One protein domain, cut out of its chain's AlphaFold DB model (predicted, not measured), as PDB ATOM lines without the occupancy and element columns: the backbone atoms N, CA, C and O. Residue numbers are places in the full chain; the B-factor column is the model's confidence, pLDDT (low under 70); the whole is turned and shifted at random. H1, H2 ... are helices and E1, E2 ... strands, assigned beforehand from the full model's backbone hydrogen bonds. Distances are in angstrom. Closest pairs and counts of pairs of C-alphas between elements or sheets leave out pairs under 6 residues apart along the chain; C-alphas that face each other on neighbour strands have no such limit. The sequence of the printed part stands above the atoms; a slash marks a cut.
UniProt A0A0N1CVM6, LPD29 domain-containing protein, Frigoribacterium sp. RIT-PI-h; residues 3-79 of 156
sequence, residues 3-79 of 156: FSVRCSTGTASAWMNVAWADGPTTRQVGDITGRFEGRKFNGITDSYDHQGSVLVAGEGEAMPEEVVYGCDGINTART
ATOM      1  N   PHE A   3     -17.296 -37.128  46.060       91.06
ATOM      2  CA  PHE A   3     -18.411 -37.451  45.171       91.06
ATOM      3  C   PHE A   3     -17.837 -37.916  43.834       91.06
ATOM      4  O   PHE A   3     -16.857 -37.347  43.354       91.06
ATOM      5  N   SER A   4     -18.399 -38.976  43.264       94.06
ATOM      6  CA  SER A   4     -17.928 -39.582  42.023       94.06
ATOM      7  C   SER A   4     -19.103 -40.121  41.229       94.06
ATOM      8  O   SER A   4     -19.927 -40.861  41.761       94.06
ATOM      9  N   VAL A   5     -19.104 -39.837  39.931       94.00
ATOM     10  CA  VAL A   5     -20.010 -40.442  38.956       94.00
ATOM     11  C   VAL A   5     -19.161 -41.053  37.857       94.00
ATOM     12  O   VAL A   5     -18.266 -40.396  37.329       94.00
ATOM     13  N   ARG A   6     -19.399 -42.326  37.544       93.50
ATOM     14  CA  ARG A   6     -18.697 -43.029  36.465       93.50
ATOM     15  C   ARG A   6     -19.617 -44.015  35.770       93.50
ATOM     16  O   ARG A   6     -20.392 -44.696  36.443       93.50
ATOM     17  N   CYS A   7     -19.466 -44.166  34.462       92.19
ATOM     18  CA  CYS A   7     -20.030 -45.323  33.781       92.19
ATOM     19  C   CYS A   7     -19.320 -46.598  34.257       92.19
ATOM     20  O   CYS A   7     -18.131 -46.591  34.594       92.19
ATOM     21  N   SER A   8     -20.070 -47.687  34.308       89.25
ATOM     22  CA  SER A   8     -19.529 -49.036  34.417       89.25
ATOM     23  C   SER A   8     -18.768 -49.408  33.134       89.25
ATOM     24  O   SER A   8     -18.743 -48.669  32.151       89.25
ATOM     25  N   THR A   9     -18.101 -50.558  33.140       88.94
ATOM     26  CA  THR A   9     -17.272 -51.028  32.018       88.94
ATOM     27  C   THR A   9     -17.733 -52.398  31.526       88.94
ATOM     28  O   THR A   9     -18.400 -53.132  32.254       88.94
ATOM     29  N   GLY A  10     -17.339 -52.780  30.308       88.19
ATOM     30  CA  GLY A  10     -17.662 -54.094  29.744       88.19
ATOM     31  C   GLY A  10     -19.149 -54.242  29.415       88.19
ATOM     32  O   GLY A  10     -19.754 -53.324  28.870       88.19
ATOM     33  N   THR A  11     -19.736 -55.390  29.756       83.00
ATOM     34  CA  THR A  11     -21.160 -55.695  29.508       83.00
ATOM     35  C   THR A  11     -22.121 -54.796  30.285       83.00
ATOM     36  O   THR A  11     -23.281 -54.682  29.908       83.00
ATOM     37  N   ALA A  12     -21.642 -54.125  31.332       83.94
ATOM     38  CA  ALA A  12     -22.416 -53.172  32.117       83.94
ATOM     39  C   ALA A  12     -22.162 -51.713  31.698       83.94
ATOM     40  O   ALA A  12     -22.481 -50.813  32.460       83.94
ATOM     41  N   SER A  13     -21.567 -51.431  30.534       87.94
ATOM     42  CA  SER A  13     -21.173 -50.061  30.139       87.94
ATOM     43  C   SER A  13     -22.318 -49.041  30.090       87.94
ATOM     44  O   SER A  13     -22.074 -47.849  30.268       87.94
ATOM     45  N   ALA A  14     -23.559 -49.503  29.915       90.56
ATOM     46  CA  ALA A  14     -24.767 -48.680  29.971       90.56
ATOM     47  C   ALA A  14     -25.229 -48.341  31.405       90.56
ATOM     48  O   ALA A  14     -26.208 -47.622  31.587       90.56
ATOM     49  N   TRP A  15     -24.548 -48.836  32.440       92.31
ATOM     50  CA  TRP A  15     -24.862 -48.542  33.838       92.31
ATOM     51  C   TRP A  15     -24.004 -47.395  34.365       92.31
ATOM     52  O   TRP A  15     -22.835 -47.255  33.996       92.31
ATOM     53  N   MET A  16     -24.547 -46.617  35.298       93.56
ATOM     54  CA  MET A  16     -23.790 -45.601  36.031       93.56
ATOM     55  C   MET A  16     -23.590 -46.004  37.489       93.56
ATOM     56  O   MET A  16     -24.435 -46.646  38.106       93.56
ATOM     57  N   ASN A  17     -22.462 -45.593  38.061       93.94
ATOM     58  CA  ASN A  17     -22.185 -45.695  39.486       93.94
ATOM     59  C   ASN A  17     -22.061 -44.289  40.065       93.94
ATOM     60  O   ASN A  17     -21.190 -43.522  39.641       93.94
ATOM     61  N   VAL A  18     -22.888 -43.989  41.058       95.56
ATOM     62  CA  VAL A  18     -22.869 -42.745  41.826       95.56
ATOM     63  C   VAL A  18     -22.406 -43.078  43.234       95.56
ATOM     64  O   VAL A  18     -23.082 -43.790  43.972       95.56
ATOM     65  N   ALA A  19     -21.233 -42.584  43.611       95.50
ATOM     66  CA  ALA A  19     -20.636 -42.859  44.907       95.50
ATOM     67  C   ALA A  19     -20.323 -41.568  45.654       95.50
ATOM     68  O   ALA A  19     -19.791 -40.617  45.076       95.50
ATOM     69  N   TRP A  20     -20.608 -41.547  46.952       95.19
ATOM     70  CA  TRP A  20     -20.289 -40.409  47.804       95.19
ATOM     71  C   TRP A  20     -19.899 -40.824  49.220       95.19
ATOM     72  O   TRP A  20     -20.098 -41.967  49.634       95.19
ATOM     73  N   ALA A  21     -19.286 -39.890  49.943       93.56
ATOM     74  CA  ALA A  21     -18.960 -40.032  51.356       93.56
ATOM     75  C   ALA A  21     -19.858 -39.123  52.209       93.56
ATOM     76  O   ALA A  21     -19.982 -37.934  51.895       93.56
ATOM     77  N   ASP A  22     -20.424 -39.677  53.281       93.06
ATOM     78  CA  ASP A  22     -21.343 -39.024  54.224       93.06
ATOM     79  C   ASP A  22     -22.559 -38.390  53.519       93.06
ATOM     80  O   ASP A  22     -23.180 -39.026  52.667       93.06
ATOM     81  N   GLY A  23     -22.928 -37.155  53.878       91.50
ATOM     82  CA  GLY A  23     -23.858 -36.319  53.117       91.50
ATOM     83  C   GLY A  23     -25.291 -36.863  53.042       91.50
ATOM     84  O   GLY A  23     -25.755 -37.445  54.024       91.50
ATOM     85  N   PRO A  24     -25.996 -36.689  51.911       94.75
ATOM     86  CA  PRO A  24     -27.399 -37.073  51.779       94.75
ATOM     87  C   PRO A  24     -27.607 -38.587  51.880       94.75
ATOM     88  O   PRO A  24     -26.703 -39.390  51.622       94.75
ATOM     89  N   THR A  25     -28.829 -38.976  52.228       95.25
ATOM     90  CA  THR A  25     -29.284 -40.371  52.225       95.25
ATOM     91  C   THR A  25     -29.296 -40.947  50.810       95.25
ATOM     92  O   THR A  25     -29.457 -40.226  49.820       95.25
ATOM     93  N   THR A  26     -29.198 -42.274  50.706       93.81
ATOM     94  CA  THR A  26     -29.321 -42.985  49.423       93.81
ATOM     95  C   THR A  26     -30.634 -42.661  48.719       93.81
ATOM     96  O   THR A  26     -30.645 -42.488  47.505       93.81
ATOM     97  N   ARG A  27     -31.724 -42.494  49.481       93.94
ATOM     98  CA  ARG A  27     -33.028 -42.096  48.941       93.94
ATOM     99  C   ARG A  27     -32.984 -40.707  48.304       93.94
ATOM    100  O   ARG A  27     -33.381 -40.571  47.157       93.94
ATOM    101  N   GLN A  28     -32.452 -39.698  48.999       94.69
ATOM    102  CA  GLN A  28     -32.334 -38.338  48.447       94.69
ATOM    103  C   GLN A  28     -31.493 -38.305  47.164       94.69
ATOM    104  O   GLN A  28     -31.832 -37.583  46.229       94.69
ATOM    105  N   VAL A  29     -30.405 -39.082  47.101       94.69
ATOM    106  CA  VAL A  29     -29.607 -39.200  45.872       94.69
ATOM    107  C   VAL A  29     -30.405 -39.909  44.780       94.69
ATOM    108  O   VAL A  29     -30.458 -39.402  43.663       94.69
ATOM    109  N   GLY A  30     -31.081 -41.013  45.105       92.69
ATOM    110  CA  GLY A  30     -31.932 -41.763  44.181       92.69
ATOM    111  C   GLY A  30     -33.062 -40.930  43.568       92.69
ATOM    112  O   GLY A  30     -33.286 -41.017  42.363       92.69
ATOM    113  N   ASP A  31     -33.703 -40.059  44.351       92.69
ATOM    114  CA  ASP A  31     -34.777 -39.159  43.894       92.69
ATOM    115  C   ASP A  31     -34.309 -38.189  42.784       92.69
ATOM    116  O   ASP A  31     -35.105 -37.716  41.959       92.69
ATOM    117  N   ILE A  32     -33.006 -37.887  42.761       92.38
ATOM    118  CA  ILE A  32     -32.357 -37.061  41.740       92.38
ATOM    119  C   ILE A  32     -31.849 -37.948  40.606       92.38
ATOM    120  O   ILE A  32     -32.163 -37.705  39.442       92.38
ATOM    121  N   THR A  33     -31.052 -38.967  40.933       92.56
ATOM    122  CA  THR A  33     -30.315 -39.740  39.933       92.56
ATOM    123  C   THR A  33     -31.220 -40.653  39.126       92.56
ATOM    124  O   THR A  33     -31.003 -40.786  37.929       92.56
ATOM    125  N   GLY A  34     -32.264 -41.227  39.729       89.44
ATOM    126  CA  GLY A  34     -33.172 -42.163  39.059       89.44
ATOM    127  C   GLY A  34     -33.862 -41.583  37.821       89.44
ATOM    128  O   GLY A  34     -34.261 -42.325  36.937       89.44
ATOM    129  N   ARG A  35     -33.931 -40.252  37.694       88.50
ATOM    130  CA  ARG A  35     -34.470 -39.566  36.506       88.50
ATOM    131  C   ARG A  35     -33.604 -39.734  35.257       88.50
ATOM    132  O   ARG A  35     -34.080 -39.478  34.158       88.50
ATOM    133  N   PHE A  36     -32.342 -40.124  35.430       90.50
ATOM    134  CA  PHE A  36     -31.407 -40.381  34.338       90.50
ATOM    135  C   PHE A  36     -31.407 -41.854  33.894       90.50
ATOM    136  O   PHE A  36     -30.668 -42.199  32.973       90.50
ATOM    137  N   GLU A  37     -32.209 -42.727  34.522       91.62
ATOM    138  CA  GLU A  37     -32.431 -44.104  34.062       91.62
ATOM    139  C   GLU A  37     -33.410 -44.096  32.887       91.62
ATOM    140  O   GLU A  37     -34.577 -43.745  33.038       91.62
ATOM    141  N   GLY A  38     -32.943 -44.485  31.702       90.88
ATOM    142  CA  GLY A  38     -33.811 -44.634  30.535       90.88
ATOM    143  C   GLY A  38     -34.407 -46.028  30.407       90.88
ATOM    144  O   GLY A  38     -35.463 -46.207  29.798       90.88
ATOM    145  N   ARG A  39     -33.760 -47.027  31.010       90.12
ATOM    146  CA  ARG A  39     -34.278 -48.387  31.128       90.12
ATOM    147  C   ARG A  39     -34.063 -48.905  32.542       90.12
ATOM    148  O   ARG A  39     -33.192 -48.417  33.254       90.12
ATOM    149  N   LYS A  40     -34.858 -49.898  32.937       87.44
ATOM    150  CA  LYS A  40     -34.742 -50.568  34.232       87.44
ATOM    151  C   LYS A  40     -34.845 -52.073  34.061       87.44
ATOM    152  O   LYS A  40     -35.754 -52.556  33.390       87.44
ATOM    153  N   PHE A  41     -33.918 -52.803  34.672       86.81
ATOM    154  CA  PHE A  41     -33.954 -54.261  34.665       86.81
ATOM    155  C   PHE A  41     -35.171 -54.783  35.442       86.81
ATOM    156  O   PHE A  41     -35.408 -54.394  36.589       86.81
ATOM    157  N   ASN A  42     -35.921 -55.686  34.817       87.31
ATOM    158  CA  ASN A  42     -37.069 -56.374  35.378       87.31
ATOM    159  C   ASN A  42     -36.720 -57.848  35.601       87.31
ATOM    160  O   ASN A  42     -36.692 -58.654  34.672       87.31
ATOM    161  N   GLY A  43     -36.479 -58.203  36.865       87.12
ATOM    162  CA  GLY A  43     -36.092 -59.561  37.249       87.12
ATOM    163  C   GLY A  43     -37.187 -60.620  37.077       87.12
ATOM    164  O   GLY A  43     -36.878 -61.802  37.170       87.12
ATOM    165  N   ILE A  44     -38.447 -60.236  36.830       92.25
ATOM    166  CA  ILE A  44     -39.538 -61.193  36.575       92.25
ATOM    167  C   ILE A  44     -39.466 -61.715  35.136       92.25
ATOM    168  O   ILE A  44     -39.694 -62.898  34.895       92.25
ATOM    169  N   THR A  45     -39.163 -60.837  34.181       92.94
ATOM    170  CA  THR A  45     -39.137 -61.149  32.744       92.94
ATOM    171  C   THR A  45     -37.728 -61.322  32.182       92.94
ATOM    172  O   THR A  45     -37.595 -61.622  30.999       92.94
ATOM    173  N   ASP A  46     -36.697 -61.130  33.010       89.56
ATOM    174  CA  ASP A  46     -35.285 -61.115  32.607       89.56
ATOM    175  C   ASP A  46     -35.032 -60.155  31.424       89.56
ATOM    176  O   ASP A  46     -34.340 -60.461  30.451       89.56
ATOM    177  N   SER A  47     -35.671 -58.982  31.472       89.44
ATOM    178  CA  SER A  47     -35.658 -57.983  30.397       89.44
ATOM    179  C   SER A  47     -35.494 -56.562  30.934       89.44
ATOM    180  O   SER A  47     -35.450 -56.338  32.141       89.44
ATOM    181  N   TYR A  48     -35.399 -55.580  30.034       88.31
ATOM    182  CA  TYR A  48     -35.350 -54.162  30.389       88.31
ATOM    183  C   TYR A  48     -36.635 -53.450  29.977       88.31
ATOM    184  O   TYR A  48     -37.011 -53.489  28.805       88.31
ATOM    185  N   ASP A  49     -37.246 -52.750  30.928       90.25
ATOM    186  CA  ASP A  49     -38.410 -51.899  30.696       90.25
ATOM    187  C   ASP A  49     -37.958 -50.461  30.423       90.25
ATOM    188  O   ASP A  49     -37.119 -49.911  31.143       90.25
ATOM    189  N   HIS A  50     -38.506 -49.844  29.375       89.44
ATOM    190  CA  HIS A  50     -38.192 -48.466  28.999       89.44
ATOM    191  C   HIS A  50     -38.916 -47.473  29.922       89.44
ATOM    192  O   HIS A  50     -40.115 -47.603  30.152       89.44
ATOM    193  N   GLN A  51     -38.202 -46.461  30.418       88.31
ATOM    194  CA  GLN A  51     -38.731 -45.431  31.329       88.31
ATOM    195  C   GLN A  51     -39.357 -44.232  30.594       88.31
ATOM    196  O   GLN A  51     -39.977 -43.372  31.209       88.31
ATOM    197  N   GLY A  52     -39.242 -44.202  29.267       88.88
ATOM    198  CA  GLY A  52     -39.792 -43.148  28.414       88.88
ATOM    199  C   GLY A  52     -38.783 -42.038  28.142       88.88
ATOM    200  O   GLY A  52     -37.580 -42.212  28.333       88.88
ATOM    201  N   SER A  53     -39.280 -40.919  27.634       90.62
ATOM    202  CA  SER A  53     -38.522 -39.688  27.446       90.62
ATOM    203  C   SER A  53     -38.847 -38.684  28.552       90.62
ATOM    204  O   SER A  53     -39.889 -38.761  29.209       90.62
ATOM    205  N   VAL A  54     -37.954 -37.721  28.758       90.12
ATOM    206  CA  VAL A  54     -38.167 -36.586  29.661       90.12
ATOM    207  C   VAL A  54     -37.984 -35.275  28.914       90.12
ATOM    208  O   VAL A  54     -37.184 -35.192  27.986       90.12
ATOM    209  N   LEU A  55     -38.695 -34.230  29.339       92.06
ATOM    210  CA  LEU A  55     -38.447 -32.874  28.856       92.06
ATOM    211  C   LEU A  55     -37.347 -32.226  29.697       92.06
ATOM    212  O   LEU A  55     -37.506 -32.042  30.907       92.06
ATOM    213  N   VAL A  56     -36.243 -31.865  29.054       90.19
ATOM    214  CA  VAL A  56     -35.127 -31.142  29.662       90.19
ATOM    215  C   VAL A  56     -35.220 -29.684  29.238       90.19
ATOM    216  O   VAL A  56     -35.251 -29.372  28.050       90.19
ATOM    217  N   ALA A  57     -35.295 -28.778  30.212       90.38
ATOM    218  CA  ALA A  57     -35.283 -27.348  29.931       90.38
ATOM    219  C   ALA A  57     -33.933 -26.943  29.317       90.38
ATOM    220  O   ALA A  57     -32.882 -27.287  29.861       90.38
ATOM    221  N   GLY A  58     -33.980 -26.214  28.202       82.31
ATOM    222  CA  GLY A  58     -32.802 -25.594  27.605       82.31
ATOM    223  C   GLY A  58     -32.364 -24.332  28.355       82.31
ATOM    224  O   GLY A  58     -32.983 -23.908  29.333       82.31
ATOM    225  N   GLU A  59     -31.280 -23.714  27.892       86.38
ATOM    226  CA  GLU A  59     -30.796 -22.452  28.455       86.38
ATOM    227  C   GLU A  59     -31.622 -21.249  27.959       86.38
ATOM    228  O   GLU A  59     -31.955 -21.137  26.778       86.38
ATOM    229  N   GLY A  60     -31.912 -20.303  28.859       85.56
ATOM    230  CA  GLY A  60     -32.578 -19.043  28.520       85.56
ATOM    231  C   GLY A  60     -34.013 -19.231  28.020       85.56
ATOM    232  O   GLY A  60     -34.853 -19.776  28.729       85.56
ATOM    233  N   GLU A  61     -34.294 -18.735  26.812       88.00
ATOM    234  CA  GLU A  61     -35.612 -18.824  26.158       88.00
ATOM    235  C   GLU A  61     -35.760 -20.065  25.257       88.00
ATOM    236  O   GLU A  61     -36.734 -20.181  24.513       88.00
ATOM    237  N   ALA A  62     -34.798 -20.996  25.288       89.56
ATOM    238  CA  ALA A  62     -34.888 -22.223  24.509       89.56
ATOM    239  C   ALA A  62     -36.090 -23.077  24.950       89.56
ATOM    240  O   ALA A  62     -36.336 -23.283  26.143       89.56
ATOM    241  N   MET A  63     -36.828 -23.603  23.970       91.19
ATOM    242  CA  MET A  63     -37.897 -24.565  24.232       91.19
ATOM    243  C   MET A  63     -37.315 -25.840  24.863       91.19
ATOM    244  O   MET A  63     -36.203 -26.231  24.507       91.19
ATOM    245  N   PRO A  64     -38.043 -26.512  25.773       92.50
ATOM    246  CA  PRO A  64     -37.603 -27.789  26.324       92.50
ATOM    247  C   PRO A  64     -37.384 -28.845  25.235       92.50
ATOM    248  O   PRO A  64     -38.182 -28.951  24.301       92.50
ATOM    249  N   GLU A  65     -36.338 -29.650  25.396       93.75
ATOM    250  CA  GLU A  65     -36.007 -30.756  24.498       93.75
ATOM    251  C   GLU A  65     -36.466 -32.089  25.082       93.75
ATOM    252  O   GLU A  65     -36.342 -32.341  26.282       93.75
ATOM    253  N   GLU A  66     -36.978 -32.965  24.224       93.81
ATOM    254  CA  GLU A  66     -37.298 -34.338  24.593       93.81
ATOM    255  C   GLU A  66     -36.031 -35.202  24.552       93.81
ATOM    256  O   GLU A  66     -35.380 -35.332  23.515       93.81
ATOM    257  N   VAL A  67     -35.681 -35.807  25.688       91.75
ATOM    258  CA  VAL A  67     -34.471 -36.611  25.867       91.75
ATOM    259  C   VAL A  67     -34.840 -38.028  26.282       91.75
ATOM    260  O   VAL A  67     -35.591 -38.237  27.234       91.75
ATOM    261  N   VAL A  68     -34.256 -39.012  25.599       90.75
ATOM    262  CA  VAL A  68     -34.260 -40.420  26.016       90.75
ATOM    263  C   VAL A  68     -32.874 -40.759  26.544       90.75
ATOM    264  O   VAL A  68     -31.888 -40.697  25.809       90.75
ATOM    265  N   TYR A  69     -32.780 -41.115  27.824       91.56
ATOM    266  CA  TYR A  69     -31.505 -41.513  28.409       91.56
ATOM    267  C   TYR A  69     -31.123 -42.936  27.988       91.56
ATOM    268  O   TYR A  69     -31.955 -43.831  27.917       91.56
ATOM    269  N   GLY A  70     -29.838 -43.162  27.716       88.94
ATOM    270  CA  GLY A  70     -29.314 -44.489  27.369       88.94
ATOM    271  C   GLY A  70     -28.885 -45.331  28.573       88.94
ATOM    272  O   GLY A  70     -28.286 -46.384  28.379       88.94
ATOM    273  N   CYS A  71     -29.103 -44.847  29.802       91.31
ATOM    274  CA  CYS A  71     -28.648 -45.533  31.004       91.31
ATOM    275  C   CYS A  71     -29.626 -46.636  31.426       91.31
ATOM    276  O   CYS A  71     -30.820 -46.383  31.580       91.31
ATOM    277  N   ASP A  72     -29.091 -47.834  31.650       90.50
ATOM    278  CA  ASP A  72     -29.846 -49.053  31.973       90.50
ATOM    279  C   ASP A  72     -30.085 -49.259  33.472       90.50
ATOM    280  O   ASP A  72     -30.849 -50.138  33.873       90.50
ATOM    281  N   GLY A  73     -29.406 -48.467  34.298       88.69
ATOM    282  CA  GLY A  73     -29.511 -48.528  35.745       88.69
ATOM    283  C   GLY A  73     -28.418 -47.722  36.434       88.69
ATOM    284  O   GLY A  73     -27.306 -47.552  35.914       88.69
ATOM    285  N   ILE A  74     -28.735 -47.228  37.627       92.12
ATOM    286  CA  ILE A  74     -27.826 -46.434  38.446       92.12
ATOM    287  C   ILE A  74     -27.595 -47.133  39.778       92.12
ATOM    288  O   ILE A  74     -28.464 -47.201  40.644       92.12
ATOM    289  N   ASN A  75     -26.363 -47.585  39.983       91.88
ATOM    290  CA  ASN A  75     -25.921 -48.082  41.275       91.88
ATOM    291  C   ASN A  75     -25.481 -46.915  42.152       91.88
ATOM    292  O   ASN A  75     -24.649 -46.097  41.753       91.88
ATOM    293  N   THR A  76     -25.999 -46.866  43.373       93.69
ATOM    294  CA  THR A  76     -25.597 -45.880  44.375       93.69
ATOM    295  C   THR A  76     -24.758 -46.537  45.465       93.69
ATOM    296  O   THR A  76     -25.040 -47.650  45.901       93.69
ATOM    297  N   ALA A  77     -23.700 -45.857  45.902       93.00
ATOM    298  CA  ALA A  77     -22.841 -46.327  46.982       93.00
ATOM    299  C   ALA A  77     -22.504 -45.180  47.936       93.00
ATOM    300  O   ALA A  77     -21.756 -44.260  47.597       93.00
ATOM    301  N   ARG A  78     -23.032 -45.260  49.156       94.69
ATOM    302  CA  ARG A  78     -22.713 -44.328  50.236       94.69
ATOM    303  C   ARG A  78     -21.655 -44.941  51.144       94.69
ATOM    304  O   ARG A  78     -21.851 -46.023  51.689       94.69
ATOM    305  N   THR A  79     -20.539 -44.241  51.286       93.75
ATOM    306  CA  THR A  79     -19.451 -44.570  52.217       93.75
ATOM    307  C   THR A  79     -19.450 -43.578  53.375       93.75
ATOM    308  O   THR A  79     -20.008 -42.489  53.247       93.75
TER     309      THR A  79
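Overview. This is residues 3 to 79 of the 156 residues of the protein "LPD29 domain-containing protein" of Frigoribacterium sp. RIT-PI-h (UniProt A0A0N1CVM6). A sheet of three strands, E1, E2 and E7, has one helix, H1, over one face, and beyond one end of it two small separate hairpins, E3 with E4 and E5 with E6, reach away in different directions. The turns of these two hairpins hold the two C-alphas farthest apart in the domain, those of Ile 44 and Glu 61, at 43.8 A. The printed part has 77 residues, with one named helix and seven named strands in the order E1 E2 H1 E3 E4 E5 E6 E7. The sheet order is E1, E2, E7, mixed; each small sheet is antiparallel, and the class is mixed, helices and strands. The whole is loose, with a radius of gyration of the C-alphas of 14.3 A and spans of 40 by 35 by 23 A.

Arrangement. E1, residues 3 to 7, and E2, residues 15 to 21, form an antiparallel hairpin, with N 4 and O 19 at 2.8 A, within hydrogen-bond range. E7, residues 73 to 79, is parallel to E2, with N 18 and O 75 at 2.8 A; E1 and E7 are edge strands. H1, residues 26 to 36, is on this sheet at a height over the sheet of 9.0 A, making two layers, a helix on one face of a sheet. It lies over E7 and only just over E2, where 3 of its C-alphas fall; on the local plane it stands at 27 degrees to E7, only just along the strands. The closest C-alphas of H1 and E7 are those of Thr 26 and Arg 78, 6.8 A apart. In H1, 4 of 7 O i to N i+4 pairs are within hydrogen-bond range. E3, residues 39 to 42, and E4, residues 47 to 50, form a hairpin, with N 40 and O 49 at 2.9 A. The closest C-alphas of E3 and E7 are those of Lys 40 and Gly 73, 5.8 A apart. E5, residues 54 to 56, and E6, residues 65 to 67, form another hairpin, with N 56 and O 65 at 2.8 A. H1 and E5 are only just apart, at 8.3 A.

Along the chain. E1 begins at C-alpha 3, (-18.411, -37.451, 45.171), and is 13.9 A long. E2 measures 20.4 A, H1 15.4 A, and E7 19.7 A from first to last C-alpha. H1 begins at C-alpha 26, (-29.321, -42.985, 49.423). E7 ends at C-alpha 79, (-19.451, -44.570, 52.217).

Size, cuts and confidence. The first and last printed C-alphas are 10.1 A apart. The printed part has no cut, and no link is long. The mean pLDDT of the printed part is 91.0, and no printed residue is under 70.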